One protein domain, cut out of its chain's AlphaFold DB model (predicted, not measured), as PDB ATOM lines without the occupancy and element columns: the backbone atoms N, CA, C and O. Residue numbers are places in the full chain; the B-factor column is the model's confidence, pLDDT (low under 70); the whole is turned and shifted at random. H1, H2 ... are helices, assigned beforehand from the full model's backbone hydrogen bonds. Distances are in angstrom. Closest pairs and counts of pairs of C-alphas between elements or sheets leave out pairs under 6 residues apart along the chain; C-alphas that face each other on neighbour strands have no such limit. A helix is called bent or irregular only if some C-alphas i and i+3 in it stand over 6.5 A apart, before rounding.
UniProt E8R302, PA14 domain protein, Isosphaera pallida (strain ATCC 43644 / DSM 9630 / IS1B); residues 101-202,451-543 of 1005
ATOM      1  N   ARG A 101      15.356  27.031  59.313       82.88
ATOM      2  CA  ARG A 101      14.664  28.110  58.602       82.88
ATOM      3  C   ARG A 101      13.757  28.876  59.561       82.88
ATOM      4  O   ARG A 101      13.150  28.291  60.447       82.88
ATOM      5  N   GLY A 102      13.668  30.187  59.358       84.50
ATOM      6  CA  GLY A 102      12.906  31.100  60.212       84.50
ATOM      7  C   GLY A 102      13.623  32.440  60.415       84.50
ATOM      8  O   GLY A 102      14.818  32.541  60.095       84.50
ATOM      9  N   PRO A 103      12.917  33.468  60.918       85.44
ATOM     10  CA  PRO A 103      13.472  34.807  61.121       85.44
ATOM     11  C   PRO A 103      14.540  34.842  62.224       85.44
ATOM     12  O   PRO A 103      15.561  35.496  62.053       85.44
ATOM     13  N   GLU A 104      14.366  34.070  63.301       87.25
ATOM     14  CA  GLU A 104      15.270  34.045  64.468       87.25
ATOM     15  C   GLU A 104      16.720  33.678  64.114       87.25
ATOM     16  O   GLU A 104      17.662  34.173  64.724       87.25
ATOM     17  N   GLN A 105      16.910  32.842  63.089       91.56
ATOM     18  CA  GLN A 105      18.229  32.402  62.623       91.56
ATOM     19  C   GLN A 105      18.761  33.229  61.434       91.56
ATOM     20  O   GLN A 105      19.842  32.938  60.927       91.56
ATOM     21  N   ALA A 106      18.036  34.252  60.959       94.75
ATOM     22  CA  ALA A 106      18.420  35.013  59.762       94.75
ATOM     23  C   ALA A 106      19.765  35.741  59.922       94.75
ATOM     24  O   ALA A 106      20.601  35.677  59.023       94.75
ATOM     25  N   VAL A 107      20.024  36.339  61.091       96.31
ATOM     26  CA  VAL A 107      21.307  36.998  61.400       96.31
ATOM     27  C   VAL A 107      22.470  35.993  61.399       96.31
ATOM     28  O   VAL A 107      23.510  36.265  60.805       96.31
ATOM     29  N   ALA A 108      22.302  34.803  61.990       95.00
ATOM     30  CA  ALA A 108      23.338  33.760  62.013       95.00
ATOM     31  C   ALA A 108      23.612  33.167  60.612       95.00
ATOM     32  O   ALA A 108      24.763  32.963  60.205       95.00
ATOM     33  N   ARG A 109      22.553  32.964  59.818       95.31
ATOM     34  CA  ARG A 109      22.656  32.578  58.402       95.31
ATOM     35  C   ARG A 109      23.371  33.650  57.571       95.31
ATOM     36  O   ARG A 109      24.266  33.315  56.796       95.31
ATOM     37  N   GLY A 110      23.039  34.924  57.769       95.75
ATOM     38  CA  GLY A 110      23.702  36.059  57.124       95.75
ATOM     39  C   GLY A 110      25.172  36.188  57.506       95.75
ATOM     40  O   GLY A 110      26.020  36.351  56.633       95.75
ATOM     41  N   LEU A 111      25.502  36.002  58.785       95.94
ATOM     42  CA  LEU A 111      26.880  35.946  59.273       95.94
ATOM     43  C   LEU A 111      27.676  34.812  58.607       95.94
ATOM     44  O   LEU A 111      28.813  35.029  58.199       95.94
ATOM     45  N   THR A 112      27.068  33.633  58.419       95.38
ATOM     46  CA  THR A 112      27.675  32.525  57.651       95.38
ATOM     47  C   THR A 112      28.000  32.939  56.215       95.38
ATOM     48  O   THR A 112      29.067  32.595  55.708       95.38
ATOM     49  N   LEU A 113      27.124  33.707  55.560       95.75
ATOM     50  CA  LEU A 113      27.380  34.225  54.214       95.75
ATOM     51  C   LEU A 113      28.502  35.275  54.208       95.75
ATOM     52  O   LEU A 113      29.395  35.174  53.369       95.75
ATOM     53  N   LEU A 114      28.518  36.214  55.163       95.12
ATOM     54  CA  LEU A 114      29.589  37.212  55.304       95.12
ATOM     55  C   LEU A 114      30.972  36.556  55.469       95.12
ATOM     56  O   LEU A 114      31.936  36.987  54.833       95.12
ATOM     57  N   THR A 115      31.067  35.492  56.280       94.38
ATOM     58  CA  THR A 115      32.319  34.747  56.492       94.38
ATOM     59  C   THR A 115      32.710  33.889  55.291       94.38
ATOM     60  O   THR A 115      33.870  33.907  54.884       94.38
ATOM     61  N   GLU A 116      31.780  33.123  54.714       94.12
ATOM     62  CA  GLU A 116      32.104  32.103  53.704       94.12
ATOM     63  C   GLU A 116      32.203  32.639  52.270       94.12
ATOM     64  O   GLU A 116      32.891  32.033  51.447       94.12
ATOM     65  N   LEU A 117      31.554  33.767  51.964       94.19
ATOM     66  CA  LEU A 117      31.735  34.493  50.700       94.19
ATOM     67  C   LEU A 117      32.882  35.514  50.766       94.19
ATOM     68  O   LEU A 117      33.181  36.149  49.757       94.19
ATOM     69  N   ASN A 118      33.534  35.639  51.929       92.75
ATOM     70  CA  ASN A 118      34.662  36.533  52.195       92.75
ATOM     71  C   ASN A 118      34.354  38.022  51.942       92.75
ATOM     72  O   ASN A 118      35.194  38.759  51.427       92.75
ATOM     73  N   CYS A 119      33.153  38.486  52.307       91.81
ATOM     74  CA  CYS A 119      32.718  39.864  52.042       91.81
ATOM     75  C   CYS A 119      33.680  40.915  52.635       91.81
ATOM     76  O   CYS A 119      33.863  41.991  52.061       91.81
ATOM     77  N   VAL A 120      34.350  40.570  53.741       91.62
ATOM     78  CA  VAL A 120      35.335  41.418  54.428       91.62
ATOM     79  C   VAL A 120      36.656  41.635  53.686       91.62
ATOM     80  O   VAL A 120      37.415  42.515  54.084       91.62
ATOM     81  N   ALA A 121      36.919  40.909  52.591       89.44
ATOM     82  CA  ALA A 121      38.060  41.188  51.717       89.44
ATOM     83  C   ALA A 121      38.012  42.616  51.144       89.44
ATOM     84  O   ALA A 121      39.041  43.283  51.064       89.44
ATOM     85  N   CYS A 122      36.806  43.096  50.812       88.25
ATOM     86  CA  CYS A 122      36.565  44.447  50.297       88.25
ATOM     87  C   CYS A 122      35.838  45.336  51.321       88.25
ATOM     88  O   CYS A 122      36.165  46.517  51.459       88.25
ATOM     89  N   HIS A 123      34.861  44.780  52.047       90.69
ATOM     90  CA  HIS A 123      34.021  45.492  53.014       90.69
ATOM     91  C   HIS A 123      34.539  45.297  54.439       90.69
ATOM     92  O   HIS A 123      34.044  44.448  55.177       90.69
ATOM     93  N   ARG A 124      35.559  46.069  54.828       90.69
ATOM     94  CA  ARG A 124      36.189  45.929  56.151       90.69
ATOM     95  C   ARG A 124      35.154  46.026  57.279       90.69
ATOM     96  O   ARG A 124      34.373  46.977  57.328       90.69
ATOM     97  N   ASP A 125      35.205  45.067  58.194       92.38
ATOM     98  CA  ASP A 125      34.479  45.107  59.460       92.38
ATOM     99  C   ASP A 125      35.135  46.150  60.393       92.38
ATOM    100  O   ASP A 125      36.337  46.030  60.659       92.38
ATOM    101  N   PRO A 126      34.414  47.193  60.855       87.81
ATOM    102  CA  PRO A 126      34.961  48.186  61.782       87.81
ATOM    103  C   PRO A 126      35.316  47.610  63.159       87.81
ATOM    104  O   PRO A 126      36.272  48.093  63.766       87.81
ATOM    105  N   ASP A 127      34.590  46.590  63.627       89.38
ATOM    106  CA  ASP A 127      34.704  46.040  64.985       89.38
ATOM    107  C   ASP A 127      35.663  44.835  65.055       89.38
ATOM    108  O   ASP A 127      35.992  44.350  66.139       89.38
ATOM    109  N   GLY A 128      36.124  44.336  63.903       92.12
ATOM    110  CA  GLY A 128      37.051  43.203  63.811       92.12
ATOM    111  C   GLY A 128      36.462  41.858  64.258       92.12
ATOM    112  O   GLY A 128      37.215  40.932  64.568       92.12
ATOM    113  N   LEU A 129      35.132  41.730  64.290       93.19
ATOM    114  CA  LEU A 129      34.425  40.493  64.631       93.19
ATOM    115  C   LEU A 129      34.650  39.417  63.555       93.19
ATOM    116  O   LEU A 129      34.879  38.246  63.871       93.19
ATOM    117  N   ILE A 130      34.616  39.834  62.289       93.38
ATOM    118  CA  ILE A 130      34.828  39.023  61.093       93.38
ATOM    119  C   ILE A 130      36.235  39.309  60.545       93.38
ATOM    120  O   ILE A 130      36.433  40.103  59.624       93.38
ATOM    121  N   ALA A 131      37.241  38.667  61.139       90.50
ATOM    122  CA  ALA A 131      38.654  38.863  60.815       90.50
ATOM    123  C   ALA A 131      39.469  37.584  61.071       90.50
ATOM    124  O   ALA A 131      39.024  36.686  61.782       90.50
ATOM    125  N   ALA A 132      40.696  37.501  60.542       85.62
ATOM    126  CA  ALA A 132      41.574  36.336  60.738       85.62
ATOM    127  C   ALA A 132      41.853  36.018  62.226       85.62
ATOM    128  O   ALA A 132      41.905  34.849  62.614       85.62
ATOM    129  N   ASN A 133      41.957  37.070  63.048       86.12
ATOM    130  CA  ASN A 133      42.131  37.008  64.505       86.12
ATOM    131  C   ASN A 133      40.824  37.285  65.279       86.12
ATOM    132  O   ASN A 133      40.849  37.401  66.502       86.12
ATOM    133  N   GLY A 134      39.697  37.437  64.575       90.00
ATOM    134  CA  GLY A 134      38.392  37.717  65.167       90.00
ATOM    135  C   GLY A 134      37.676  36.453  65.669       90.00
ATOM    136  O   GLY A 134      38.101  35.330  65.374       90.00
ATOM    137  N   PRO A 135      36.558  36.606  66.403       90.88
ATOM    138  CA  PRO A 135      35.695  35.497  66.811       90.88
ATOM    139  C   PRO A 135      35.116  34.702  65.628       90.88
ATOM    140  O   PRO A 135      34.802  33.525  65.813       90.88
ATOM    141  N   PHE A 136      35.000  35.305  64.438       92.94
ATOM    142  CA  PHE A 136      34.512  34.661  63.219       92.94
ATOM    143  C   PHE A 136      35.547  34.756  62.087       92.94
ATOM    144  O   PHE A 136      35.770  35.822  61.515       92.94
ATOM    145  N   LYS A 137      36.178  33.629  61.734       91.94
ATOM    146  CA  LYS A 137      37.238  33.596  60.714       91.94
ATOM    147  C   LYS A 137      36.662  33.538  59.287       91.94
ATOM    148  O   LYS A 137      36.049  32.519  58.935       91.94
ATOM    149  N   PRO A 138      36.883  34.561  58.437       92.56
ATOM    150  CA  PRO A 138      36.435  34.532  57.050       92.56
ATOM    151  C   PRO A 138      37.188  33.468  56.240       92.56
ATOM    152  O   PRO A 138      38.305  33.062  56.575       92.56
ATOM    153  N   ARG A 139      36.567  33.002  55.159       93.12
ATOM    154  CA  ARG A 139      37.143  32.020  54.242       93.12
ATOM    155  C   ARG A 139      37.978  32.722  53.176       93.12
ATOM    156  O   ARG A 139      37.443  33.165  52.165       93.12
ATOM    157  N   VAL A 140      39.296  32.752  53.354       90.19
ATOM    158  CA  VAL A 140      40.206  33.175  52.281       90.19
ATOM    159  C   VAL A 140      40.152  32.202  51.096       90.19
ATOM    160  O   VAL A 140      39.809  31.018  51.249       90.19
ATOM    161  N   GLY A 141      40.469  32.717  49.908       91.19
ATOM    162  CA  GLY A 141      40.534  31.945  48.675       91.19
ATOM    163  C   GLY A 141      41.686  30.930  48.677       91.19
ATOM    164  O   GLY A 141      42.573  30.984  49.531       91.19
ATOM    165  N   PRO A 142      41.675  29.967  47.738       92.94
ATOM    166  CA  PRO A 142      42.799  29.068  47.512       92.94
ATOM    167  C   PRO A 142      44.134  29.794  47.315       92.94
ATOM    168  O   PRO A 142      44.174  30.827  46.645       92.94
ATOM    169  N   ASP A 143      45.215  29.198  47.811       91.06
ATOM    170  CA  ASP A 143      46.569  29.558  47.390       91.06
ATOM    171  C   ASP A 143      46.765  29.098  45.936       91.06
ATOM    172  O   ASP A 143      46.428  27.962  45.565       91.06
ATOM    173  N   LEU A 144      47.241  30.013  45.093       91.38
ATOM    174  CA  LEU A 144      47.408  29.802  43.660       91.38
ATOM    175  C   LEU A 144      48.874  29.598  43.245       91.38
ATOM    176  O   LEU A 144      49.122  29.349  42.072       91.38
ATOM    177  N   SER A 145      49.831  29.630  44.180       85.94
ATOM    178  CA  SER A 145      51.274  29.474  43.910       85.94
ATOM    179  C   SER A 145      51.625  28.174  43.178       85.94
ATOM    180  O   SER A 145      52.557  28.139  42.378       85.94
ATOM    181  N   LEU A 146      50.861  27.113  43.457       83.56
ATOM    182  CA  LEU A 146      50.958  25.783  42.845       83.56
ATOM    183  C   LEU A 146      49.697  25.472  42.016       83.56
ATOM    184  O   LEU A 146      49.150  24.368  42.063       83.56
ATOM    185  N   ALA A 147      49.135  26.480  41.336       87.69
ATOM    186  CA  ALA A 147      47.985  26.282  40.456       87.69
ATOM    187  C   ALA A 147      48.366  25.437  39.231       87.69
ATOM    188  O   ALA A 147      47.678  24.453  38.965       87.69
ATOM    189  N   GLY A 148      49.469  25.770  38.549       81.19
ATOM    190  CA  GLY A 148      49.952  25.068  37.354       81.19
ATOM    191  C   GLY A 148      50.317  23.593  37.562       81.19
ATOM    192  O   GLY A 148      50.048  22.784  36.685       81.19
ATOM    193  N   ASP A 149      50.850  23.212  38.728       78.62
ATOM    194  CA  ASP A 149      51.158  21.801  39.047       78.62
ATOM    195  C   ASP A 149      49.904  20.945  39.283       78.62
ATOM    196  O   ASP A 149      49.940  19.714  39.256       78.62
ATOM    197  N   ARG A 150      48.781  21.600  39.591       83.81
ATOM    198  CA  ARG A 150      47.580  20.956  40.125       83.81
ATOM    199  C   ARG A 150      46.398  20.994  39.164       83.81
ATOM    200  O   ARG A 150      45.567  20.088  39.201       83.81
ATOM    201  N   LEU A 151      46.276  22.049  38.366       87.00
ATOM    202  CA  LEU A 151      45.100  22.357  37.558       87.00
ATOM    203  C   LEU A 151      45.446  22.397  36.072       87.00
ATOM    204  O   LEU A 151      46.459  22.969  35.679       87.00
ATOM    205  N   GLN A 152      44.551  21.866  35.245       85.31
ATOM    206  CA  GLN A 152      44.673  21.972  33.795       85.31
ATOM    207  C   GLN A 152      44.525  23.440  33.370       85.31
ATOM    208  O   GLN A 152      43.560  24.116  33.738       85.31
ATOM    209  N   ALA A 153      45.470  23.943  32.575       86.69
ATOM    210  CA  ALA A 153      45.508  25.357  32.207       86.69
ATOM    211  C   ALA A 153      44.298  25.798  31.362       86.69
ATOM    212  O   ALA A 153      43.749  26.870  31.598       86.69
ATOM    213  N   TRP A 154      43.799  24.950  30.457       86.38
ATOM    214  CA  TRP A 154      42.574  25.246  29.704       86.38
ATOM    215  C   TRP A 154      41.333  25.362  30.599       86.38
ATOM    216  O   TRP A 154      40.506  26.244  30.382       86.38
ATOM    217  N   TRP A 155      41.249  24.567  31.671       89.56
ATOM    218  CA  TRP A 155      40.197  24.727  32.676       89.56
ATOM    219  C   TRP A 155      40.329  26.033  33.460       89.56
ATOM    220  O   TRP A 155      39.311  26.623  33.811       89.56
ATOM    221  N   LEU A 156      41.551  26.524  33.708       91.31
ATOM    222  CA  LEU A 156      41.745  27.862  34.281       91.31
ATOM    223  C   LEU A 156      41.201  28.951  33.346       91.31
ATOM    224  O   LEU A 156      40.535  29.855  33.840       91.31
ATOM    225  N   VAL A 157      41.407  28.850  32.027       92.25
ATOM    226  CA  VAL A 157      40.827  29.800  31.055       92.25
ATOM    227  C   VAL A 157      39.299  29.789  31.131       92.25
ATOM    228  O   VAL A 157      38.689  30.836  31.339       92.25
ATOM    229  N   ASP A 158      38.665  28.618  31.028       91.50
ATOM    230  CA  ASP A 158      37.198  28.528  31.042       91.50
ATOM    231  C   ASP A 158      36.603  28.979  32.387       91.50
ATOM    232  O   ASP A 158      35.644  29.755  32.422       91.50
ATOM    233  N   TYR A 159      37.217  28.567  33.502       92.81
ATOM    234  CA  TYR A 159      36.780  28.925  34.850       92.81
ATOM    235  C   TYR A 159      36.997  30.403  35.188       92.81
ATOM    236  O   TYR A 159      36.198  30.967  35.926       92.81
ATOM    237  N   LEU A 160      38.042  31.057  34.676       94.00
ATOM    238  CA  LEU A 160      38.227  32.501  34.864       94.00
ATOM    239  C   LEU A 160      37.301  33.312  33.949       94.00
ATOM    240  O   LEU A 160      36.819  34.365  34.363       94.00
ATOM    241  N   LYS A 161      37.009  32.810  32.740       93.25
ATOM    242  CA  LYS A 161      36.075  33.430  31.791       93.25
ATOM    243  C   LYS A 161      34.634  33.396  32.305       93.25
ATOM    244  O   LYS A 161      33.970  34.431  32.273       93.25
ATOM    245  N   ASP A 162      34.151  32.245  32.783       89.94
ATOM    246  CA  ASP A 162      32.851  32.082  33.458       89.94
ATOM    247  C   ASP A 162      32.957  31.081  34.634       89.94
ATOM    248  O   ASP A 162      32.775  29.865  34.456       89.94
ATOM    249  N   PRO A 163      33.200  31.576  35.866       90.12
ATOM    250  CA  PRO A 163      33.331  30.726  37.047       90.12
ATOM    251  C   PRO A 163      32.087  29.887  37.357       90.12
ATOM    252  O   PRO A 163      32.209  28.803  37.931       90.12
ATOM    253  N   ARG A 164      30.889  30.374  37.001       83.56
ATOM    254  CA  ARG A 164      29.603  29.751  37.365       83.56
ATOM    255  C   ARG A 164      29.090  28.792  36.310       83.56
ATOM    256  O   ARG A 164      28.545  27.757  36.688       83.56
ATOM    257  N   GLY A 165      29.295  29.105  35.033       82.88
ATOM    258  CA  GLY A 165      29.096  28.159  33.938       82.88
ATOM    259  C   GLY A 165      30.022  26.947  34.072       82.88
ATOM    260  O   GLY A 165      29.583  25.818  33.884       82.88
ATOM    261  N   THR A 166      31.270  27.166  34.502       85.06
ATOM    262  CA  THR A 166      32.265  26.090  34.658       85.06
ATOM    263  C   THR A 166      32.138  25.319  35.982       85.06
ATOM    264  O   THR A 166      32.335  24.103  36.009       85.06
ATOM    265  N   VAL A 167      31.818  25.982  37.104       83.62
ATOM    266  CA  VAL A 167      31.593  25.323  38.407       83.62
ATOM    267  C   VAL A 167      30.319  25.847  39.062       83.62
ATOM    268  O   VAL A 167      30.295  26.891  39.719       83.62
ATOM    269  N   HIS A 168      29.261  25.049  38.937       79.56
ATOM    270  CA  HIS A 168      27.935  25.342  39.465       79.56
ATOM    271  C   HIS A 168      27.954  25.704  40.962       79.56
ATOM    272  O   HIS A 168      28.243  24.870  41.825       79.56
ATOM    273  N   GLY A 169      27.564  26.942  41.276       82.50
ATOM    274  CA  GLY A 169      27.514  27.484  42.636       82.50
ATOM    275  C   GLY A 169      28.872  27.578  43.335       82.50
ATOM    276  O   GLY A 169      28.957  27.415  44.555       82.50
ATOM    277  N   THR A 170      29.939  27.854  42.580       87.88
ATOM    278  CA  THR A 170      31.218  28.298  43.150       87.88
ATOM    279  C   THR A 170      31.041  29.493  44.102       87.88
ATOM    280  O   THR A 170      30.149  30.328  43.939       87.88
ATOM    281  N   THR A 171      31.912  29.587  45.109       90.81
ATOM    282  CA  THR A 171      32.000  30.742  46.018       90.81
ATOM    283  C   THR A 171      32.846  31.882  45.451       90.81
ATOM    284  O   THR A 171      32.929  32.937  46.073       90.81
ATOM    285  N   MET A 172      33.494  31.685  44.299       91.50
ATOM    286  CA  MET A 172      34.225  32.745  43.607       91.50
ATOM    287  C   MET A 172      33.231  33.721  42.943       91.50
ATOM    288  O   MET A 172      32.299  33.271  42.261       91.50
ATOM    289  N   PRO A 173      33.381  35.044  43.135       90.50
ATOM    290  CA  PRO A 173      32.622  36.024  42.371       90.50
ATOM    291  C   PRO A 173      33.010  35.983  40.890       90.50
ATOM    292  O   PRO A 173      34.108  35.566  40.530       90.50
ATOM    293  N   ASP A 174      32.105  36.448  40.036       89.75
ATOM    294  CA  ASP A 174      32.430  36.736  38.642       89.75
ATOM    295  C   ASP A 174      33.047  38.144  38.606       89.75
ATOM    296  O   ASP A 174      32.389  39.111  39.004       89.75
ATOM    297  N   LEU A 175      34.331  38.222  38.235       88.38
ATOM    298  CA  LEU A 175      35.124  39.460  38.192       88.38
ATOM    299  C   LEU A 175      35.135  40.117  36.802       88.38
ATOM    300  O   LEU A 175      35.647  41.223  36.664       88.38
ATOM    301  N   LEU A 176      34.626  39.428  35.771       89.75
ATOM    302  CA  LEU A 176      34.730  39.852  34.366       89.75
ATOM    303  C   LEU A 176      33.360  40.003  33.683       89.75
ATOM    304  O   LEU A 176      33.283  40.244  32.481       89.75
ATOM    305  N   ARG A 177      32.261  39.841  34.428       84.62
ATOM    306  CA  ARG A 177      30.886  39.876  33.904       84.62
ATOM    307  C   ARG A 177      30.502  41.182  33.211       84.62
ATOM    308  O   ARG A 177      29.649  41.165  32.329       84.62
ATOM    309  N   ASP A 178      31.088  42.294  33.637       81.25
ATOM    310  CA  ASP A 178      30.890  43.627  33.065       81.25
ATOM    311  C   ASP A 178      31.660  43.838  31.747       81.25
ATOM    312  O   ASP A 178      31.466  44.858  31.086       81.25
ATOM    313  N   ARG A 179      32.513  42.884  31.343       86.88
ATOM    314  CA  ARG A 179      33.345  42.966  30.136       86.88
ATOM    315  C   ARG A 179      32.723  42.253  28.927       86.88
ATOM    316  O   ARG A 179      32.067  41.220  29.091       86.88
ATOM    317  N   PRO A 180      32.961  42.748  27.696       90.50
ATOM    318  CA  PRO A 180      32.637  42.026  26.468       90.50
ATOM    319  C   PRO A 180      33.302  40.645  26.420       90.50
ATOM    320  O   PRO A 180      34.417  40.464  26.901       90.50
ATOM    321  N   GLU A 181      32.650  39.674  25.781       88.88
ATOM    322  CA  GLU A 181      33.098  38.273  25.750       88.88
ATOM    323  C   GLU A 181      34.540  38.081  25.242       88.88
ATOM    324  O   GLU A 181      35.297  37.309  25.830       88.88
ATOM    325  N   ALA A 182      34.951  38.834  24.218       90.75
ATOM    326  CA  ALA A 182      36.322  38.805  23.705       90.75
ATOM    327  C   ALA A 182      37.355  39.285  24.747       90.75
ATOM    328  O   ALA A 182      38.383  38.642  24.944       90.75
ATOM    329  N   GLU A 183      37.053  40.366  25.476       92.81
ATOM    330  CA  GLU A 183      37.918  40.887  26.544       92.81
ATOM    331  C   GLU A 183      38.005  39.893  27.716       92.81
ATOM    332  O   GLU A 183      39.089  39.660  28.255       92.81
ATOM    333  N   ARG A 184      36.888  39.231  28.064       93.31
ATOM    334  CA  ARG A 184      36.858  38.153  29.073       93.31
ATOM    335  C   ARG A 184      37.792  37.004  28.696       93.31
ATOM    336  O   ARG A 184      38.508  36.507  29.563       93.31
ATOM    337  N   ALA A 185      37.786  36.590  27.428       92.25
ATOM    338  CA  ALA A 185      38.645  35.520  26.929       92.25
ATOM    339  C   ALA A 185      40.137  35.895  27.007       92.25
ATOM    340  O   ALA A 185      40.907  35.153  27.613       92.25
ATOM    341  N   GLU A 186      40.528  37.071  26.499       94.81
ATOM    342  CA  GLU A 186      41.920  37.550  26.567       94.81
ATOM    343  C   GLU A 186      42.450  37.662  28.005       94.81
ATOM    344  O   GLU A 186      43.592  37.292  28.294       94.81
ATOM    345  N   ILE A 187      41.634  38.199  28.919       95.50
ATOM    346  CA  ILE A 187      42.006  38.357  30.327       95.50
ATOM    347  C   ILE A 187      42.175  36.985  30.991       95.50
ATOM    348  O   ILE A 187      43.170  36.760  31.686       95.50
ATOM    349  N   ALA A 188      41.236  36.063  30.766       95.44
ATOM    350  CA  ALA A 188      41.284  34.715  31.323       95.44
ATOM    351  C   ALA A 188      42.498  33.915  30.817       95.44
ATOM    352  O   ALA A 188      43.150  33.235  31.609       95.44
ATOM    353  N   GLU A 189      42.845  34.036  29.533       93.81
ATOM    354  CA  GLU A 189      44.023  33.399  28.935       93.81
ATOM    355  C   GLU A 189      45.335  33.953  29.509       93.81
ATOM    356  O   GLU A 189      46.193  33.186  29.956       93.81
ATOM    357  N   ALA A 190      45.478  35.279  29.599       95.12
ATOM    358  CA  ALA A 190      46.658  35.903  30.201       95.12
ATOM    359  C   ALA A 190      46.842  35.491  31.676       95.12
ATOM    360  O   ALA A 190      47.948  35.144  32.101       95.12
ATOM    361  N   LEU A 191      45.756  35.472  32.460       94.25
ATOM    362  CA  LEU A 191      45.765  34.989  33.844       94.25
ATOM    363  C   LEU A 191      46.124  33.496  33.937       94.25
ATOM    364  O   LEU A 191      46.915  33.121  34.802       94.25
ATOM    365  N   ALA A 192      45.600  32.645  33.051       92.81
ATOM    366  CA  ALA A 192      45.948  31.226  33.018       92.81
ATOM    367  C   ALA A 192      47.434  31.008  32.691       92.81
ATOM    368  O   ALA A 192      48.081  30.196  33.348       92.81
ATOM    369  N   HIS A 193      48.012  31.777  31.757       91.81
ATOM    370  CA  HIS A 193      49.452  31.731  31.484       91.81
ATOM    371  C   HIS A 193      50.294  32.115  32.704       91.81
ATOM    372  O   HIS A 193      51.302  31.458  32.952       91.81
ATOM    373  N   PHE A 194      49.878  33.123  33.478       91.62
ATOM    374  CA  PHE A 194      50.544  33.497  34.730       91.62
ATOM    375  C   PHE A 194      50.474  32.377  35.777       91.62
ATOM    376  O   PHE A 194      51.493  32.007  36.348       91.62
ATOM    377  N   LEU A 195      49.295  31.791  35.991       89.88
ATOM    378  CA  LEU A 195      49.102  30.717  36.973       89.88
ATOM    379  C   LEU A 195      49.757  29.383  36.569       89.88
ATOM    380  O   LEU A 195      49.983  28.521  37.422       89.88
ATOM    381  N   ALA A 196      50.065  29.207  35.283       86.00
ATOM    382  CA  ALA A 196      50.703  28.017  34.731       86.00
ATOM    383  C   ALA A 196      52.242  28.084  34.672       86.00
ATOM    384  O   ALA A 196      52.853  27.069  34.348       86.00
ATOM    385  N   THR A 197      52.899  29.214  34.985       78.25
ATOM    386  CA  THR A 197      54.368  29.345  34.818       78.25
ATOM    387  C   THR A 197      55.196  28.361  35.642       78.25
ATOM    388  O   THR A 197      56.346  28.111  35.297       78.25
ATOM    389  N   ASN A 198      54.627  27.818  36.719       63.78
ATOM    390  CA  ASN A 198      55.314  26.891  37.618       63.78
ATOM    391  C   ASN A 198      55.085  25.411  37.243       63.78
ATOM    392  O   ASN A 198      55.784  24.553  37.765       63.78
ATOM    393  N   GLY A 199      54.123  25.114  36.356       57.41
ATOM    394  CA  GLY A 199      53.595  23.763  36.142       57.41
ATOM    395  C   GLY A 199      54.316  22.941  35.072       57.41
ATOM    396  O   GLY A 199      54.302  23.289  33.889       57.41
ATOM    397  N   GLY A 200      54.863  21.790  35.468       51.53
ATOM    398  CA  GLY A 200      55.309  20.741  34.546       51.53
ATOM    399  C   GLY A 200      54.163  19.791  34.176       51.53
ATOM    400  O   GLY A 200      53.662  19.062  35.029       51.53
ATOM    401  N   VAL A 201      53.755  19.761  32.902       48.38
ATOM    402  CA  VAL A 201      52.648  18.903  32.440       48.38
ATOM    403  C   VAL A 201      53.095  17.439  32.347       48.38
ATOM    404  O   VAL A 201      53.636  17.006  31.333       48.38
ATOM    405  N   LEU A 202      52.819  16.662  33.397       48.00
ATOM    406  CA  LEU A 202      52.841  15.198  33.365       48.00
ATOM    407  C   LEU A 202      51.402  14.673  33.345       48.00
ATOM    408  O   LEU A 202      50.753  14.533  34.384       48.00
ATOM    409  N   LYS A 451      51.216  25.779  26.422       80.38
ATOM    410  CA  LYS A 451      52.605  26.138  26.729       80.38
ATOM    411  C   LYS A 451      52.627  27.535  27.360       80.38
ATOM    412  O   LYS A 451      52.145  28.469  26.718       80.38
ATOM    413  N   PRO A 452      53.155  27.716  28.587       81.94
ATOM    414  CA  PRO A 452      53.256  29.034  29.208       81.94
ATOM    415  C   PRO A 452      54.007  30.037  28.318       81.94
ATOM    416  O   PRO A 452      55.171  29.833  27.974       81.94
ATOM    417  N   ASN A 453      53.337  31.129  27.945       89.75
ATOM    418  CA  ASN A 453      53.921  32.241  27.203       89.75
ATOM    419  C   ASN A 453      54.359  33.325  28.202       89.75
ATOM    420  O   ASN A 453      53.557  33.772  29.021       89.75
ATOM    421  N   ALA A 454      55.624  33.749  28.137       89.81
ATOM    422  CA  ALA A 454      56.206  34.683  29.103       89.81
ATOM    423  C   ALA A 454      55.583  36.094  29.061       89.81
ATOM    424  O   ALA A 454      55.409  36.718  30.108       89.81
ATOM    425  N   GLU A 455      55.209  36.595  27.880       93.62
ATOM    426  CA  GLU A 455      54.581  37.913  27.723       93.62
ATOM    427  C   GLU A 455      53.144  37.904  28.257       93.62
ATOM    428  O   GLU A 455      52.754  38.790  29.025       93.62
ATOM    429  N   LEU A 456      52.377  36.859  27.925       93.44
ATOM    430  CA  LEU A 456      51.021  36.665  28.441       93.44
ATOM    431  C   LEU A 456      51.023  36.407  29.952       93.44
ATOM    432  O   LEU A 456      50.191  36.977  30.651       93.44
ATOM    433  N   ALA A 457      51.998  35.663  30.481       91.19
ATOM    434  CA  ALA A 457      52.185  35.506  31.920       91.19
ATOM    435  C   ALA A 457      52.502  36.843  32.614       91.19
ATOM    436  O   ALA A 457      51.966  37.129  33.685       91.19
ATOM    437  N   GLN A 458      53.308  37.717  31.999       90.69
ATOM    438  CA  GLN A 458      53.566  39.049  32.549       90.69
ATOM    439  C   GLN A 458      52.327  39.967  32.470       90.69
ATOM    440  O   GLN A 458      52.083  40.741  33.400       90.69
ATOM    441  N   ARG A 459      51.513  39.867  31.404       93.94
ATOM    442  CA  ARG A 459      50.198  40.535  31.297       93.94
ATOM    443  C   ARG A 459      49.250  40.036  32.394       93.94
ATOM    444  O   ARG A 459      48.694  40.854  33.123       93.94
ATOM    445  N   GLY A 460      49.135  38.719  32.567       92.88
ATOM    446  CA  GLY A 460      48.328  38.077  33.606       92.88
ATOM    447  C   GLY A 460      48.732  38.491  35.017       92.88
ATOM    448  O   GLY A 460      47.869  38.816  35.825       92.88
ATOM    449  N   ARG A 461      50.036  38.585  35.301       89.06
ATOM    450  CA  ARG A 461      50.565  39.050  36.594       89.06
ATOM    451  C   ARG A 461      50.106  40.467  36.958       89.06
ATOM    452  O   ARG A 461      49.806  40.718  38.121       89.06
ATOM    453  N   ARG A 462      50.028  41.383  35.981       87.81
ATOM    454  CA  ARG A 462      49.482  42.743  36.187       87.81
ATOM    455  C   ARG A 462      47.968  42.706  36.409       87.81
ATOM    456  O   ARG A 462      47.490  43.211  37.422       87.81
ATOM    457  N   LEU A 463      47.245  42.010  35.527       90.62
ATOM    458  CA  LEU A 463      45.791  41.829  35.619       90.62
ATOM    459  C   LEU A 463      45.360  41.207  36.959       90.62
ATOM    460  O   LEU A 463      44.340  41.596  37.514       90.62
ATOM    461  N   PHE A 464      46.153  40.294  37.527       89.81
ATOM    462  CA  PHE A 464      45.889  39.673  38.830       89.81
ATOM    463  C   PHE A 464      45.797  40.696  39.978       89.81
ATOM    464  O   PHE A 464      45.017  40.516  40.915       89.81
ATOM    465  N   GLY A 465      46.574  41.780  39.904       84.06
ATOM    466  CA  GLY A 465      46.472  42.903  40.832       84.06
ATOM    467  C   GLY A 465      45.323  43.848  40.486       84.06
ATOM    468  O   GLY A 465      44.501  44.143  41.345       84.06
ATOM    469  N   GLU A 466      45.238  44.282  39.226       85.19
ATOM    470  CA  GLU A 466      44.245  45.261  38.744       85.19
ATOM    471  C   GLU A 466      42.790  44.793  38.927       85.19
ATOM    472  O   GLU A 466      41.919  45.583  39.286       85.19
ATOM    473  N   LEU A 467      42.532  43.495  38.740       86.88
ATOM    474  CA  LEU A 467      41.226  42.856  38.944       86.88
ATOM    475  C   LEU A 467      40.953  42.503  40.417       86.88
ATOM    476  O   LEU A 467      39.903  41.953  40.742       86.88
ATOM    477  N   GLY A 468      41.892  42.788  41.323       85.75
ATOM    478  CA  GLY A 468      41.728  42.571  42.756       85.75
ATOM    479  C   GLY A 468      41.841  41.117  43.221       85.75
ATOM    480  O   GLY A 468      41.508  40.854  44.378       85.75
ATOM    481  N   CYS A 469      42.330  40.176  42.401       89.12
ATOM    482  CA  CYS A 469      42.458  38.754  42.766       89.12
ATOM    483  C   CYS A 469      43.281  38.553  44.054       89.12
ATOM    484  O   CYS A 469      42.919  37.738  44.907       89.12
ATOM    485  N   ALA A 470      44.327  39.368  44.239       87.12
ATOM    486  CA  ALA A 470      45.167  39.416  45.441       87.12
ATOM    487  C   ALA A 470      44.426  39.834  46.736       87.12
ATOM    488  O   ALA A 470      44.967  39.695  47.829       87.12
ATOM    489  N   SER A 471      43.179  40.315  46.651       85.31
ATOM    490  CA  SER A 471      42.332  40.592  47.828       85.31
ATOM    491  C   SER A 471      41.809  39.303  48.484       85.31
ATOM    492  O   SER A 471      41.446  39.311  49.658       85.31
ATOM    493  N   CYS A 472      41.773  38.194  47.732       88.81
ATOM    494  CA  CYS A 472      41.252  36.898  48.181       88.81
ATOM    495  C   CYS A 472      42.257  35.742  48.063       88.81
ATOM    496  O   CYS A 472      42.110  34.763  48.795       88.81
ATOM    497  N   HIS A 473      43.233  35.821  47.153       91.25
ATOM    498  CA  HIS A 473      44.158  34.734  46.822       91.25
ATOM    499  C   HIS A 473      45.617  35.084  47.137       91.25
ATOM    500  O   HIS A 473      46.091  36.155  46.764       91.25
ATOM    501  N   ALA A 474      46.341  34.140  47.743       88.19
ATOM    502  CA  ALA A 474      47.796  34.197  47.893       88.19
ATOM    503  C   ALA A 474      48.509  33.631  46.650       88.19
ATOM    504  O   ALA A 474      47.978  32.731  45.987       88.19
ATOM    505  N   HIS A 475      49.699  34.157  46.332       86.38
ATOM    506  CA  HIS A 475      50.540  33.672  45.233       86.38
ATOM    507  C   HIS A 475      52.022  34.077  45.400       86.38
ATOM    508  O   HIS A 475      52.377  35.240  45.216       86.38
ATOM    509  N   ASN A 476      52.911  33.112  45.652       75.12
ATOM    510  CA  ASN A 476      54.335  33.331  45.970       75.12
ATOM    511  C   ASN A 476      55.195  33.838  44.790       75.12
ATOM    512  O   ASN A 476      56.320  34.278  44.991       75.12
ATOM    513  N   GLY A 477      54.683  33.801  43.553       63.78
ATOM    514  CA  GLY A 477      55.314  34.446  42.384       63.78
ATOM    515  C   GLY A 477      55.117  35.973  42.317       63.78
ATOM    516  O   GLY A 477      55.526  36.625  41.350       63.78
ATOM    517  N   LEU A 478      54.451  36.551  43.316       64.50
ATOM    518  CA  LEU A 478      54.444  37.981  43.606       64.50
ATOM    519  C   LEU A 478      55.538  38.209  44.656       64.50
ATOM    520  O   LEU A 478      55.523  37.532  45.681       64.50
ATOM    521  N   GLY A 479      56.502  39.108  44.414       56.69
ATOM    522  CA  GLY A 479      57.535  39.385  45.415       56.69
ATOM    523  C   GLY A 479      56.913  39.906  46.716       56.69
ATOM    524  O   GLY A 479      55.825  40.480  46.682       56.69
ATOM    525  N   GLU A 480      57.596  39.752  47.854       51.69
ATOM    526  CA  GLU A 480      57.057  40.150  49.171       51.69
ATOM    527  C   GLU A 480      56.548  41.607  49.168       51.69
ATOM    528  O   GLU A 480      55.434  41.883  49.602       51.69
ATOM    529  N   ASN A 481      57.300  42.516  48.536       47.53
ATOM    530  CA  ASN A 481      56.915  43.921  48.365       47.53
ATOM    531  C   ASN A 481      55.799  44.150  47.321       47.53
ATOM    532  O   ASN A 481      55.121  45.173  47.366       47.53
ATOM    533  N   GLU A 482      55.597  43.242  46.364       53.56
ATOM    534  CA  GLU A 482      54.545  43.341  45.336       53.56
ATOM    535  C   GLU A 482      53.188  42.836  45.850       53.56
ATOM    536  O   GLU A 482      52.160  43.428  45.533       53.56
ATOM    537  N   SER A 483      53.174  41.815  46.713       54.41
ATOM    538  CA  SER A 483      51.964  41.318  47.398       54.41
ATOM    539  C   SER A 483      51.232  42.406  48.209       54.41
ATOM    540  O   SER A 483      49.999  42.401  48.319       54.41
ATOM    541  N   ASP A 484      51.989  43.367  48.747       49.31
ATOM    542  CA  ASP A 484      51.467  44.506  49.511       49.31
ATOM    543  C   ASP A 484      51.317  45.807  48.695       49.31
ATOM    544  O   ASP A 484      50.624  46.718  49.149       49.31
ATOM    545  N   THR A 485      51.904  45.909  47.493       50.03
ATOM    546  CA  THR A 485      51.766  47.099  46.618       50.03
ATOM    547  C   THR A 485      50.790  46.924  45.453       50.03
ATOM    548  O   THR A 485      50.346  47.926  44.888       50.03
ATOM    549  N   LEU A 486      50.380  45.697  45.113       61.31
ATOM    550  CA  LEU A 486      49.243  45.469  44.218       61.31
ATOM    551  C   LEU A 486      47.940  45.939  44.886       61.31
ATOM    552  O   LEU A 486      47.635  45.586  46.026       61.31
ATOM    553  N   ALA A 487      47.162  46.746  44.162       58.19
ATOM    554  CA  ALA A 487      45.990  47.435  44.695       58.19
ATOM    555  C   ALA A 487      44.868  46.459  45.105       58.19
ATOM    556  O   ALA A 487      44.044  46.049  44.289       58.19
ATOM    557  N   ARG A 488      44.801  46.114  46.398       68.88
ATOM    558  CA  ARG A 488      43.655  45.383  46.967       68.88
ATOM    559  C   ARG A 488      42.392  46.234  46.853       68.88
ATOM    560  O   ARG A 488      42.422  47.439  47.112       68.88
ATOM    561  N   MET A 489      41.276  45.603  46.507       73.62
ATOM    562  CA  MET A 489      40.001  46.303  46.362       73.62
ATOM    563  C   MET A 489      39.516  46.857  47.703       73.62
ATOM    564  O   MET A 489      39.519  46.169  48.722       73.62
ATOM    565  N   THR A 490      39.054  48.106  47.697       76.81
ATOM    566  CA  THR A 490      38.459  48.758  48.868       76.81
ATOM    567  C   THR A 490      37.030  49.172  48.567       76.81
ATOM    568  O   THR A 490      36.786  49.885  47.595       76.81
ATOM    569  N   ALA A 491      36.100  48.777  49.429       84.94
ATOM    570  CA  ALA A 491      34.698  49.167  49.363       84.94
ATOM    571  C   ALA A 491      34.256  49.805  50.701       84.94
ATOM    572  O   ALA A 491      35.023  49.780  51.671       84.94
ATOM    573  N   PRO A 492      33.045  50.393  50.792       90.06
ATOM    574  CA  PRO A 492      32.509  50.874  52.063       90.06
ATOM    575  C   PRO A 492      32.514  49.773  53.128       90.06
ATOM    576  O   PRO A 492      32.260  48.605  52.821       90.06
ATOM    577  N   LYS A 493      32.806  50.152  54.373       93.19
ATOM    578  CA  LYS A 493      32.759  49.262  55.540       93.19
ATOM    579  C   LYS A 493      31.352  48.690  55.761       93.19
ATOM    580  O   LYS A 493      30.378  49.270  55.282       93.19
ATOM    581  N   LEU A 494      31.248  47.585  56.505       92.00
ATOM    582  CA  LEU A 494      29.971  46.887  56.741       92.00
ATOM    583  C   LEU A 494      28.887  47.780  57.379       92.00
ATOM    584  O   LEU A 494      27.726  47.684  56.997       92.00
ATOM    585  N   ASP A 495      29.268  48.671  58.294       91.56
ATOM    586  CA  ASP A 495      28.403  49.654  58.970       91.56
ATOM    587  C   ASP A 495      27.921  50.796  58.055       91.56
ATOM    588  O   ASP A 495      26.903  51.429  58.322       91.56
ATOM    589  N   ALA A 496      28.632  51.043  56.953       92.00
ATOM    590  CA  ALA A 496      28.313  52.058  55.951       92.00
ATOM    591  C   ALA A 496      27.630  51.480  54.694       92.00
ATOM    592  O   ALA A 496      27.466  52.189  53.694       92.00
ATOM    593  N   LEU A 497      27.263  50.191  54.698       89.31
ATOM    594  CA  LEU A 497      26.677  49.527  53.536       89.31
ATOM    595  C   LEU A 497      25.219  49.920  53.274       89.31
ATOM    596  O   LEU A 497      24.391  50.080  54.167       89.31
ATOM    597  N   ARG A 498      24.891  50.007  51.983       88.00
ATOM    598  CA  ARG A 498      23.542  50.260  51.476       88.00
ATOM    599  C   ARG A 498      22.868  48.943  51.102       88.00
ATOM    600  O   ARG A 498      23.211  48.346  50.085       88.00
ATOM    601  N   ILE A 499      21.893  48.519  51.908       88.00
ATOM    602  CA  ILE A 499      21.158  47.249  51.737       88.00
ATOM    603  C   ILE A 499      20.294  47.173  50.463       88.00
ATOM    604  O   ILE A 499      19.816  46.102  50.107       88.00
ATOM    605  N   ASP A 500      20.107  48.296  49.767       83.81
ATOM    606  CA  ASP A 500      19.351  48.439  48.519       83.81
ATOM    607  C   ASP A 500      20.238  48.491  47.255       83.81
ATOM    608  O   ASP A 500      19.731  48.677  46.149       83.81
ATOM    609  N   ARG A 501      21.566  48.365  47.396       83.75
ATOM    610  CA  ARG A 501      22.546  48.566  46.313       83.75
ATOM    611  C   ARG A 501      23.582  47.440  46.251       83.75
ATOM    612  O   ARG A 501      23.670  46.591  47.135       83.75
ATOM    613  N   GLY A 502      24.385  47.438  45.185       82.12
ATOM    614  CA  GLY A 502      25.432  46.436  44.989       82.12
ATOM    615  C   GLY A 502      24.856  45.019  44.902       82.12
ATOM    616  O   GLY A 502      23.750  44.820  44.403       82.12
ATOM    617  N   CYS A 503      25.568  44.050  45.480       83.81
ATOM    618  CA  CYS A 503      25.136  42.652  45.580       83.81
ATOM    619  C   CYS A 503      23.810  42.447  46.348       83.81
ATOM    620  O   CYS A 503      23.250  41.357  46.298       83.81
ATOM    621  N   LEU A 504      23.309  43.453  47.075       88.12
ATOM    622  CA  LEU A 504      22.079  43.359  47.877       88.12
ATOM    623  C   LEU A 504      20.831  43.873  47.133       88.12
ATOM    624  O   LEU A 504      19.704  43.652  47.590       88.12
ATOM    625  N   SER A 505      21.020  44.505  45.965       84.56
ATOM    626  CA  SER A 505      19.933  44.977  45.101       84.56
ATOM    627  C   SER A 505      19.025  43.829  44.649       84.56
ATOM    628  O   SER A 505      19.494  42.760  44.263       84.56
ATOM    629  N   ALA A 506      17.710  44.059  44.664       74.69
ATOM    630  CA  ALA A 506      16.720  43.084  44.205       74.69
ATOM    631  C   ALA A 506      16.623  42.991  42.670       74.69
ATOM    632  O   ALA A 506      16.243  41.948  42.149       74.69
ATOM    633  N   THR A 507      16.966  44.062  41.947       66.00
ATOM    634  CA  THR A 507      16.946  44.108  40.472       66.00
ATOM    635  C   THR A 507      18.280  43.717  39.843       66.00
ATOM    636  O   THR A 507      18.378  43.657  38.622       66.00
ATOM    637  N   GLY A 508      19.318  43.489  40.657       56.25
ATOM    638  CA  GLY A 508      20.665  43.216  40.162       56.25
ATOM    639  C   GLY A 508      21.247  44.361  39.329       56.25
ATOM    640  O   GLY A 508      22.046  44.085  38.442       56.25
ATOM    641  N   GLU A 509      20.836  45.618  39.579       53.78
ATOM    642  CA  GLU A 509      21.340  46.818  38.887       53.78
ATOM    643  C   GLU A 509      22.877  46.846  38.876       53.78
ATOM    644  O   GLU A 509      23.531  47.281  39.831       53.78
ATOM    645  N   ALA A 510      23.439  46.376  37.761       47.47
ATOM    646  CA  ALA A 510      24.863  46.240  37.518       47.47
ATOM    647  C   ALA A 510      25.485  47.600  37.172       47.47
ATOM    648  O   ALA A 510      25.996  47.829  36.077       47.47
ATOM    649  N   GLY A 511      25.494  48.504  38.156       54.03
ATOM    650  CA  GLY A 511      26.610  49.439  38.265       54.03
ATOM    651  C   GLY A 511      27.927  48.656  38.353       54.03
ATOM    652  O   GLY A 511      27.911  47.452  38.609       54.03
ATOM    653  N   ALA A 512      29.064  49.327  38.156       56.09
ATOM    654  CA  ALA A 512      30.393  48.706  38.133       56.09
ATOM    655  C   ALA A 512      30.807  48.122  39.506       56.09
ATOM    656  O   ALA A 512      31.616  48.693  40.234       56.09
ATOM    657  N   ILE A 513      30.204  46.989  39.872       63.88
ATOM    658  CA  ILE A 513      30.492  46.164  41.044       63.88
ATOM    659  C   ILE A 513      31.558  45.161  40.589       63.88
ATOM    660  O   ILE A 513      31.219  44.247  39.834       63.88
ATOM    661  N   PRO A 514      32.826  45.286  41.024       65.50
ATOM    662  CA  PRO A 514      33.904  44.481  40.450       65.50
ATOM    663  C   PRO A 514      33.829  42.989  40.797       65.50
ATOM    664  O   PRO A 514      34.477  42.184  40.150       65.50
ATOM    665  N   ALA A 515      33.055  42.615  41.821       80.56
ATOM    666  CA  ALA A 515      32.879  41.236  42.268       80.56
ATOM    667  C   ALA A 515      31.389  40.892  42.373       80.56
ATOM    668  O   ALA A 515      30.739  41.176  43.380       80.56
ATOM    669  N   GLN A 516      30.834  40.283  41.323       82.00
ATOM    670  CA  GLN A 516      29.400  40.001  41.244       82.00
ATOM    671  C   GLN A 516      29.083  38.608  41.800       82.00
ATOM    672  O   GLN A 516      29.640  37.610  41.336       82.00
ATOM    673  N   TYR A 517      28.154  38.516  42.758       86.62
ATOM    674  CA  TYR A 517      27.650  37.261  43.338       86.62
ATOM    675  C   TYR A 517      26.186  37.032  42.928       86.62
ATOM    676  O   TYR A 517      25.348  37.893  43.180       86.62
ATOM    677  N   ASP A 518      25.862  35.863  42.361       84.44
ATOM    678  CA  ASP A 518      24.477  35.470  42.032       84.44
ATOM    679  C   ASP A 518      23.754  34.985  43.296       84.44
ATOM    680  O   ASP A 518      23.489  33.801  43.472       84.44
ATOM    681  N   LEU A 519      23.509  35.882  44.247       88.88
ATOM    682  CA  LEU A 519      22.847  35.524  45.498       88.88
ATOM    683  C   LEU A 519      21.394  35.114  45.232       88.88
ATOM    684  O   LEU A 519      20.618  35.885  44.668       88.88
ATOM    685  N   SER A 520      21.002  33.926  45.701       88.75
ATOM    686  CA  SER A 520      19.581  33.564  45.764       88.75
ATOM    687  C   SER A 520      18.831  34.542  46.677       88.75
ATOM    688  O   SER A 520      19.418  35.100  47.609       88.75
ATOM    689  N   GLU A 521      17.526  34.729  46.464       89.38
ATOM    690  CA  GLU A 521      16.727  35.672  47.261       89.38
ATOM    691  C   GLU A 521      16.876  35.429  48.773       89.38
ATOM    692  O   GLU A 521      17.122  36.369  49.527       89.38
ATOM    693  N   GLY A 522      16.838  34.166  49.211       90.69
ATOM    694  CA  GLY A 522      17.048  33.806  50.616       90.69
ATOM    695  C   GLY A 522      18.434  34.185  51.154       90.69
ATOM    696  O   GLY A 522      18.533  34.663  52.280       90.69
ATOM    697  N   GLN A 523      19.499  34.041  50.355       92.81
ATOM    698  CA  GLN A 523      20.847  34.472  50.756       92.81
ATOM    699  C   GLN A 523      20.957  35.994  50.834       92.81
ATOM    700  O   GLN A 523      21.565  36.520  51.763       92.81
ATOM    701  N   ARG A 524      20.348  36.703  49.878       93.19
ATOM    702  CA  ARG A 524      20.288  38.168  49.858       93.19
ATOM    703  C   ARG A 524      19.550  38.701  51.090       93.19
ATOM    704  O   ARG A 524      20.049  39.609  51.745       93.19
ATOM    705  N   LEU A 525      18.411  38.103  51.445       93.50
ATOM    706  CA  LEU A 525      17.631  38.465  52.634       93.50
ATOM    707  C   LEU A 525      18.364  38.143  53.946       93.50
ATOM    708  O   LEU A 525      18.373  38.981  54.843       93.50
ATOM    709  N   ASP A 526      19.021  36.985  54.053       95.94
ATOM    710  CA  ASP A 526      19.817  36.638  55.239       95.94
ATOM    711  C   ASP A 526      21.021  37.592  55.413       95.94
ATOM    712  O   ASP A 526      21.289  38.054  56.522       95.94
ATOM    713  N   LEU A 527      21.713  37.964  54.326       95.44
ATOM    714  CA  LEU A 527      22.768  38.991  54.350       95.44
ATOM    715  C   LEU A 527      22.239  40.359  54.798       95.44
ATOM    716  O   LEU A 527      22.858  41.005  55.643       95.44
ATOM    717  N   ILE A 528      21.086  40.790  54.274       95.25
ATOM    718  CA  ILE A 528      20.430  42.035  54.696       95.25
ATOM    719  C   ILE A 528      20.075  41.980  56.189       95.25
ATOM    720  O   ILE A 528      20.292  42.970  56.884       95.25
ATOM    721  N   ALA A 529      19.593  40.845  56.705       95.94
ATOM    722  CA  ALA A 529      19.282  40.685  58.125       95.94
ATOM    723  C   ALA A 529      20.524  40.861  59.016       95.94
ATOM    724  O   ALA A 529      20.470  41.609  59.988       95.94
ATOM    725  N   ALA A 530      21.657  40.244  58.659       95.62
ATOM    726  CA  ALA A 530      22.904  40.402  59.414       95.62
ATOM    727  C   ALA A 530      23.481  41.828  59.347       95.62
ATOM    728  O   ALA A 530      23.994  42.323  60.345       95.62
ATOM    729  N   LEU A 531      23.380  42.502  58.195       94.75
ATOM    730  CA  LEU A 531      23.855  43.883  58.026       94.75
ATOM    731  C   LEU A 531      22.939  44.925  58.685       94.75
ATOM    732  O   LEU A 531      23.413  45.981  59.090       94.75
ATOM    733  N   SER A 532      21.641  44.634  58.810       94.44
ATOM    734  CA  SER A 532      20.673  45.528  59.464       94.44
ATOM    735  C   SER A 532      20.745  45.468  60.994       94.44
ATOM    736  O   SER A 532      20.262  46.385  61.653       94.44
ATOM    737  N   ASP A 533      21.345  44.413  61.560       94.31
ATOM    738  CA  ASP A 533      21.516  44.228  63.004       94.31
ATOM    739  C   ASP A 533      22.932  43.727  63.355       94.31
ATOM    740  O   ASP A 533      23.161  42.606  63.825       94.31
ATOM    741  N   LEU A 534      23.919  44.606  63.147       91.62
ATOM    742  CA  LEU A 534      25.308  44.367  63.562       91.62
ATOM    743  C   LEU A 534      25.442  44.200  65.091       91.62
ATOM    744  O   LEU A 534      26.371  43.540  65.565       91.62
ATOM    745  N   GLN A 535      24.494  44.720  65.882       93.56
ATOM    746  CA  GLN A 535      24.480  44.515  67.330       93.56
ATOM    747  C   GLN A 535      24.125  43.063  67.688       93.56
ATOM    748  O   GLN A 535      24.749  42.493  68.587       93.56
ATOM    749  N   ALA A 536      23.201  42.424  66.967       95.25
ATOM    750  CA  ALA A 536      22.960  40.989  67.086       95.25
ATOM    751  C   ALA A 536      24.188  40.170  66.661       95.25
ATOM    752  O   ALA A 536      24.544  39.228  67.368       95.25
ATOM    753  N   VAL A 537      24.915  40.561  65.605       94.69
ATOM    754  CA  VAL A 537      26.201  39.923  65.241       94.69
ATOM    755  C   VAL A 537      27.233  40.045  66.378       94.69
ATOM    756  O   VAL A 537      27.858  39.051  66.755       94.69
ATOM    757  N   SER A 538      27.351  41.220  67.005       95.25
ATOM    758  CA  SER A 538      28.185  41.450  68.198       95.25
ATOM    759  C   SER A 538      27.741  40.613  69.410       95.25
ATOM    760  O   SER A 538      28.571  40.178  70.212       95.25
ATOM    761  N   ASN A 539      26.444  40.332  69.549       96.12
ATOM    762  CA  ASN A 539      25.917  39.465  70.605       96.12
ATOM    763  C   ASN A 539      26.217  37.980  70.330       96.12
ATOM    764  O   ASN A 539      26.636  37.270  71.245       96.12
ATOM    765  N   LEU A 540      26.108  37.522  69.075       95.00
ATOM    766  CA  LEU A 540      26.553  36.184  68.661       95.00
ATOM    767  C   LEU A 540      28.061  36.001  68.917       95.00
ATOM    768  O   LEU A 540      28.472  34.953  69.405       95.00
ATOM    769  N   ALA A 541      28.879  37.031  68.674       94.44
ATOM    770  CA  ALA A 541      30.321  37.014  68.954       94.44
ATOM    771  C   ALA A 541      30.671  36.860  70.449       94.44
ATOM    772  O   ALA A 541      31.771  36.419  70.783       94.44
ATOM    773  N   LYS A 542      29.753  37.212  71.357       94.75
ATOM    774  CA  LYS A 542      29.922  37.073  72.816       94.75
ATOM    775  C   LYS A 542      29.378  35.745  73.352       94.75
ATOM    776  O   LYS A 542      29.743  35.342  74.451       94.75
ATOM    777  N   ASN A 543      28.527  35.053  72.593       94.44
ATOM    778  CA  ASN A 543      27.904  33.800  73.003       94.44
ATOM    779  C   ASN A 543      28.733  32.585  72.533       94.44
ATOM    780  O   ASN A 543      28.936  32.375  71.336       94.44
TER     781      ASN A 543
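This is residues 101 to 202 and 451 to 543 of the 1005 residues of the protein "PA14 domain protein" of Isosphaera pallida (strain ATCC 43644 / DSM 9630 / IS1B) (UniProt E8R302). Two groups of crossed helices sit at opposite ends of a somewhat long body, with long loops running between them: at one end H2 and H5 pack on H4, the longest helix, and at the other H1 crosses H7 and H8. Two long stretches without a named helix, residues 117 to 152 and residues 486 to 520, span the distance between the ends, while the small helix H6 keeps to itself and packs on no other helix. The printed part has 195 residues with eight named helices, H1 to H8 in order along the chain, and no named strand. Its class is all helix, though only 79 of the 195 residues are in named elements. The whole is compact by its radius of gyration of the C-alphas, 17.9 A, and only just elongated, with spans of 54 by 35 by 29 A.

H4, residues 181 to 195, is 21.0 A long from first to last C-alpha and runs from C-alpha 181 at (33.098, 38.273, 25.750) to C-alpha 195 at (49.102, 30.717, 36.973). Before it in the chain come H2, residues 153 to 161, and H3, the four residues 163 to 166. H5, residues 454 to 466, follows the cut and is 18.7 A long. H6 holds the six residues 480 to 485. H1, residues 106 to 116, is 15.2 A long and begins with C-alpha 106 at (18.420, 35.013, 59.762). H7, residues 521 to 532, is 16.2 A long. H8, residues 534 to 542, ends with C-alpha 542 at (29.922, 37.073, 72.816). The helices are not bent.

H4 touches H5, and the closest C-alphas, those of Phe 194 and Ala 457, are 3.8 A apart. Their lines are about perpendicular, at 74 degrees. H4 also touches H2, with the C-alphas of Val 157 and Ala 188 closest at 4.9 A. These two run opposite ways at a steep tilt of 43 degrees. H2 and H3 touch only at the corner by their link, and only just, with 3 pairs of C-alphas within 8 A; the closest are those of Tyr 159 and Thr 166, 5.3 A apart. H2 and H5 are apart. H6 is apart from each of the other helices. H1, H7 and H8 are apart from H2, H3, H4 and H5. H1 touches H7, the closest C-alphas being those of Gly 110 and Leu 527 at 4.1 A, and their lines are about perpendicular at 83 degrees. H1 also touches H8, with the C-alphas of Val 107 and Val 537 closest at 6.9 A, about perpendicular at 78 degrees. H7 and H8 are close but not clearly touching, with the C-alphas of Ala 530 and Val 537 closest at 6.7 A. In H1, H2, H4, H7 and H8 every O i to N i+4 pair is within hydrogen-bond range; in H5 it is 8 of 9 and in H6 1 of 2, and H3 is too short for such a pair.

The two C-alphas farthest apart are those of Glu 104 and Ala 454, at 54.1 A. Residues 203 to 450 are not printed, and C-alphas 202 and 451 are 12.8 A apart across the cut, which lies in the link from H4 to H5. Of the links that are printed whole, those from H1 to H2, H3 to H4, H5 to H6 and H6 to H7 are long, and those from H2 to H3 and H7 to H8 are tight. The mean pLDDT of the printed part is 85.3. It is under 70 in 25 residues, namely 198 to 202, 477 to 488 and 507 to 514, and the mean for H6 is 51.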